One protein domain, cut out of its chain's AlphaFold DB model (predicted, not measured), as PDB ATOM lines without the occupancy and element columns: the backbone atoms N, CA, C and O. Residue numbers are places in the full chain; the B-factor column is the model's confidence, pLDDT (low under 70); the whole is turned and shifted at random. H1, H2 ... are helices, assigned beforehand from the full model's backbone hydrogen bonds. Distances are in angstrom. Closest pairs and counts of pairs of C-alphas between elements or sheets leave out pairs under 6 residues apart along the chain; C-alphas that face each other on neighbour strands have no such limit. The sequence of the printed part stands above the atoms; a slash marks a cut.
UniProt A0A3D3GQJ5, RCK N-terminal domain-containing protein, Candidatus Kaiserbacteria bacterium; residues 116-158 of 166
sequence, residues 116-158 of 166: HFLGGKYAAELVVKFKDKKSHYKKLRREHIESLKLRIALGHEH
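What this domain is: This is residues 116 to 158 of the 166 residues of the protein "RCK N-terminal domain-containing protein" of Candidatus Kaiserbacteria bacterium (UniProt A0A3D3GQJ5). Two helices, H1 and then H2, make an open V: they meet near the tight link that joins them, and their far ends spread apart. A short tail, residues 154 to 158, turns off the far end of H2 toward the mouth of the V. The printed part has 43 residues, two named helices and no named strand; the class is all helix. The whole is loose, with a radius of gyration of the C-alphas of 12.4 A, and flat, spanning 34 by 25 by 9 A.

How they stand to each other: H1, residues 116 to 130, and H2, residues 134 to 153, are close but not clearly touching, with 2 pairs of C-alphas within 8 A. Their closest C-alphas, those of Phe 130 and His 136, are 6.3 A apart. The helices run opposite ways at a shallow tilt of 32 degrees. In both, every O i to N i+4 pair is within hydrogen-bond range.

Where its parts are: H1 begins at C-alpha 116 (69.089, 108.150, 67.657) and measures 21.3 A. H2 measures 28.8 A and ends at C-alpha 153 (69.093, 102.435, 45.258).

The domain as a whole: The C-alphas farthest apart, of Asp 132 and Gly 155, are 34.0 A apart. The printed part has no cut, and no printed residue is under 70 in pLDDT.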
ATOM      1  N   HIS A 116      67.971 108.787  66.962       92.31
ATOM      2  CA  HIS A 116      69.089 108.150  67.657       92.31
ATOM      3  C   HIS A 116      68.637 107.405  68.926       92.31
ATOM      4  O   HIS A 116      69.104 106.296  69.185       92.31
ATOM      5  N   PHE A 117      67.679 107.955  69.681       95.56
ATOM      6  CA  PHE A 117      67.101 107.262  70.835       95.56
ATOM      7  C   PHE A 117      66.164 106.138  70.419       95.56
ATOM      8  O   PHE A 117      66.209 105.065  71.019       95.56
ATOM      9  N   LEU A 118      65.361 106.341  69.374       96.00
ATOM     10  CA  LEU A 118      64.484 105.295  68.850       96.00
ATOM     11  C   LEU A 118      65.280 104.110  68.294       96.00
ATOM     12  O   LEU A 118      64.935 102.966  68.581       96.00
ATOM     13  N   GLY A 119      66.383 104.363  67.584       94.69
ATOM     14  CA  GLY A 119      67.285 103.318  67.102       94.69
ATOM     15  C   GLY A 119      67.922 102.521  68.244       94.69
ATOM     16  O   GLY A 119      67.917 101.289  68.215       94.69
ATOM     17  N   GLY A 120      68.407 103.207  69.287       96.38
ATOM     18  CA  GLY A 120      68.946 102.557  70.486       96.38
ATOM     19  C   GLY A 120      67.896 101.736  71.242       96.38
ATOM     20  O   GLY A 120      68.152 100.588  71.609       96.38
ATOM     21  N   LYS A 121      66.689 102.289  71.418       97.19
ATOM     22  CA  LYS A 121      65.558 101.605  72.060       97.19
ATOM     23  C   LYS A 121      65.154 100.352  71.286       97.19
ATOM     24  O   LYS A 121      65.072  99.281  71.882       97.19
ATOM     25  N   TYR A 122      64.986 100.459  69.969       96.12
ATOM     26  CA  TYR A 122      64.664  99.318  69.114       96.12
ATOM     27  C   TYR A 122      65.731  98.218  69.217       96.12
ATOM     28  O   TYR A 122      65.404  97.048  69.409       96.12
ATOM     29  N   ALA A 123      67.019  98.578  69.174       96.69
ATOM     30  CA  ALA A 123      68.103  97.612  69.340       96.69
ATOM     31  C   ALA A 123      68.064  96.909  70.712       96.69
ATOM     32  O   ALA A 123      68.249  95.692  70.780       96.69
ATOM     33  N   ALA A 124      67.776  97.636  71.795       97.56
ATOM     34  CA  ALA A 124      67.617  97.053  73.128       97.56
ATOM     35  C   ALA A 124      66.406  96.103  73.212       97.56
ATOM     36  O   ALA A 124      66.502  95.017  73.789       97.56
ATOM     37  N   GLU A 125      65.284  96.455  72.580       97.31
ATOM     38  CA  GLU A 125      64.096  95.597  72.495       97.31
ATOM     39  C   GLU A 125      64.385  94.284  71.754       97.31
ATOM     40  O   GLU A 125      63.890  93.226  72.155       97.31
ATOM     41  N   LEU A 126      65.238  94.307  70.722       96.69
ATOM     42  CA  LEU A 126      65.682  93.088  70.038       96.69
ATOM     43  C   LEU A 126      66.444  92.144  70.976       96.69
ATOM     44  O   LEU A 126      66.225  90.932  70.906       96.69
ATOM     45  N   VAL A 127      67.280  92.671  71.878       96.38
ATOM     46  CA  VAL A 127      68.013  91.857  72.868       96.38
ATOM     47  C   VAL A 127      67.037  91.127  73.785       96.38
ATOM     48  O   VAL A 127      67.169  89.921  73.995       96.38
ATOM     49  N   VAL A 128      66.009  91.820  74.276       97.06
ATOM     50  CA  VAL A 128      64.968  91.214  75.120       97.06
ATOM     51  C   VAL A 128      64.154  90.181  74.333       97.06
ATOM     52  O   VAL A 128      63.937  89.061  74.805       97.06
ATOM     53  N   LYS A 129      63.734  90.531  73.112       96.50
ATOM     54  CA  LYS A 129      62.871  89.700  72.259       96.50
ATOM     55  C   LYS A 129      63.562  88.427  71.781       96.50
ATOM     56  O   LYS A 129      62.942  87.363  71.726       96.50
ATOM     57  N   PHE A 130      64.829  88.518  71.383       97.06
ATOM     58  CA  PHE A 130      65.558  87.405  70.774       97.06
ATOM     59  C   PHE A 130      66.487  86.682  71.741       97.06
ATOM     60  O   PHE A 130      66.822  85.525  71.468       97.06
ATOM     61  N   LYS A 131      66.857  87.303  72.866       94.56
ATOM     62  CA  LYS A 131      67.864  86.783  73.798       94.56
ATOM     63  C   LYS A 131      69.146  86.424  73.028       94.56
ATOM     64  O   LYS A 131      69.647  87.235  72.250       94.56
ATOM     65  N   ASP A 132      69.625  85.197  73.185       94.25
ATOM     66  CA  ASP A 132      70.799  84.603  72.542       94.25
ATOM     67  C   ASP A 132      70.467  83.767  71.284       94.25
ATOM     68  O   ASP A 132      71.342  83.121  70.697       94.25
ATOM     69  N   LYS A 133      69.213  83.783  70.804       97.31
ATOM     70  CA  LYS A 133      68.770  82.955  69.668       97.31
ATOM     71  C   LYS A 133      69.323  83.456  68.332       97.31
ATOM     72  O   LYS A 133      68.674  84.209  67.601       97.31
ATOM     73  N   LYS A 134      70.498  82.952  67.944       95.81
ATOM     74  CA  LYS A 134      71.200  83.298  66.689       95.81
ATOM     75  C   LYS A 134      70.343  83.160  65.419       95.81
ATOM     76  O   LYS A 134      70.531  83.925  64.474       95.81
ATOM     77  N   SER A 135      69.397  82.220  65.375       97.31
ATOM     78  CA  SER A 135      68.492  82.036  64.227       97.31
ATOM     79  C   SER A 135      67.600  83.257  63.972       97.31
ATOM     80  O   SER A 135      67.409  83.630  62.813       97.31
ATOM     81  N   HIS A 136      67.120  83.930  65.023       96.56
ATOM     82  CA  HIS A 136      66.311  85.145  64.896       96.56
ATOM     83  C   HIS A 136      67.134  86.302  64.322       96.56
ATOM     84  O   HIS A 136      66.707  86.946  63.365       96.56
ATOM     85  N   TYR A 137      68.360  86.497  64.819       96.94
ATOM     86  CA  TYR A 137      69.281  87.495  64.268       96.94
ATOM     87  C   TYR A 137      69.673  87.191  62.819       96.94
ATOM     88  O   TYR A 137      69.805  88.114  62.021       96.94
ATOM     89  N   LYS A 138      69.816  85.913  62.436       97.56
ATOM     90  CA  LYS A 138      70.095  85.535  61.040       97.56
ATOM     91  C   LYS A 138      68.955  85.949  60.106       97.56
ATOM     92  O   LYS A 138      69.225  86.461  59.020       97.56
ATOM     93  N   LYS A 139      67.700  85.751  60.531       95.94
ATOM     94  CA  LYS A 139      66.519  86.199  59.779       95.94
ATOM     95  C   LYS A 139      66.484  87.727  59.678       95.94
ATOM     96  O   LYS A 139      66.453  88.233  58.559       95.94
ATOM     97  N   LEU A 140      66.594  88.428  60.812       96.50
ATOM     98  CA  LEU A 140      66.585  89.893  60.860       96.50
ATOM     99  C   LEU A 140      67.706  90.499  60.005       96.50
ATOM    100  O   LEU A 140      67.468  91.428  59.247       96.50
ATOM    101  N   ARG A 141      68.925  89.944  60.068       97.19
ATOM    102  CA  ARG A 141      70.064  90.392  59.253       97.19
ATOM    103  C   ARG A 141      69.753  90.329  57.761       97.19
ATOM    104  O   ARG A 141      70.109  91.247  57.033       97.19
ATOM    105  N   ARG A 142      69.149  89.231  57.297       97.94
ATOM    106  CA  ARG A 142      68.802  89.063  55.881       97.94
ATOM    107  C   ARG A 142      67.803  90.133  55.444       97.94
ATOM    108  O   ARG A 142      68.045  90.789  54.445       97.94
ATOM    109  N   GLU A 143      66.735  90.328  56.212       96.25
ATOM    110  CA  GLU A 143      65.707  91.343  55.930       96.25
ATOM    111  C   GLU A 143      66.291  92.763  55.959       96.25
ATOM    112  O   GLU A 143      66.048  93.552  55.048       96.25
ATOM    113  N   HIS A 144      67.143  93.059  56.942       96.25
ATOM    114  CA  HIS A 144      67.792  94.359  57.066       96.25
ATOM    115  C   HIS A 144      68.734  94.653  55.887       96.25
ATOM    116  O   HIS A 144      68.711  95.757  55.361       96.25
ATOM    117  N   ILE A 145      69.516  93.675  55.414       97.69
ATOM    118  CA  ILE A 145      70.396  93.867  54.247       97.69
ATOM    119  C   ILE A 145      69.598  94.185  52.982       97.69
ATOM    120  O   ILE A 145      70.000  95.067  52.228       97.69
ATOM    121  N   GLU A 146      68.484  93.493  52.742       96.62
ATOM    122  CA  GLU A 146      67.651  93.778  51.569       96.62
ATOM    123  C   GLU A 146      67.014  95.173  51.662       96.62
ATOM    124  O   GLU A 146      67.047  95.922  50.688       96.62
ATOM    125  N   SER A 147      66.553  95.575  52.852       94.38
ATOM    126  CA  SER A 147      66.080  96.946  53.094       94.38
ATOM    127  C   SER A 147      67.174  97.996  52.845       94.38
ATOM    128  O   SER A 147      66.917  99.008  52.197       94.38
ATOM    129  N   LEU A 148      68.414  97.754  53.287       95.06
ATOM    130  CA  LEU A 148      69.531  98.680  53.067       95.06
ATOM    131  C   LEU A 148      69.910  98.802  51.586       95.06
ATOM    132  O   LEU A 148      70.156  99.907  51.114       95.06
ATOM    133  N   LYS A 149      69.914  97.698  50.828       95.69
ATOM    134  CA  LYS A 149      70.150  97.743  49.374       95.69
ATOM    135  C   LYS A 149      69.094  98.577  48.654       95.69
ATOM    136  O   LYS A 149      69.447  99.376  47.791       95.69
ATOM    137  N   LEU A 150      67.824  98.412  49.030       92.75
ATOM    138  CA  LEU A 150      66.733  99.231  48.505       92.75
ATOM    139  C   LEU A 150      66.964 100.713  48.828       92.75
ATOM    140  O   LEU A 150      66.893 101.553  47.939       92.75
ATOM    141  N   ARG A 151      67.324 101.031  50.075       92.06
ATOM    142  CA  ARG A 151      67.629 102.409  50.494       92.06
ATOM    143  C   ARG A 151      68.794 103.028  49.723       92.06
ATOM    144  O   ARG A 151      68.703 104.193  49.352       92.06
ATOM    145  N   ILE A 152      69.852 102.269  49.440       92.25
ATOM    146  CA  ILE A 152      70.969 102.739  48.603       92.25
ATOM    147  C   ILE A 152      70.477 103.065  47.188       92.25
ATOM    148  O   ILE A 152      70.815 104.122  46.661       92.25
ATOM    149  N   ALA A 153      69.654 102.199  46.590       90.19
ATOM    150  CA  ALA A 153      69.093 102.435  45.258       90.19
ATOM    151  C   ALA A 153      68.188 103.681  45.202       90.19
ATOM    152  O   ALA A 153      68.127 104.339  44.169       90.19
ATOM    153  N   LEU A 154      67.541 104.025  46.320       87.56
ATOM    154  CA  LEU A 154      66.737 105.241  46.488       87.56
ATOM    155  C   LEU A 154      67.570 106.486  46.862       87.56
ATOM    156  O   LEU A 154      67.011 107.557  47.063       87.56
ATOM    157  N   GLY A 155      68.896 106.370  46.997       88.44
ATOM    158  CA  GLY A 155      69.760 107.497  47.372       88.44
ATOM    159  C   GLY A 155      69.647 107.914  48.843       88.44
ATOM    160  O   GLY A 155      70.033 109.021  49.206       88.44
ATOM    161  N   HIS A 156      69.146 107.039  49.718       90.19
ATOM    162  CA  HIS A 156      68.911 107.345  51.133       90.19
ATOM    163  C   HIS A 156      70.164 107.273  52.024       90.19
ATOM    164  O   HIS A 156      70.048 107.315  53.252       90.19
ATOM    165  N   GLU A 157      71.354 107.145  51.439       87.06
ATOM    166  CA  GLU A 157      72.606 107.088  52.192       87.06
ATOM    167  C   GLU A 157      72.796 108.368  53.019       87.06
ATOM    168  O   GLU A 157      72.518 109.484  52.566       87.06
ATOM    169  N   HIS A 158      73.241 108.224  54.269       75.44
ATOM    170  CA  HIS A 158      73.540 109.397  55.079       75.44
ATOM    171  C   HIS A 158      74.927 109.924  54.695       75.44
ATOM    172  O   HIS A 158      75.856 109.123  54.602       75.44
TER     173      HIS A 158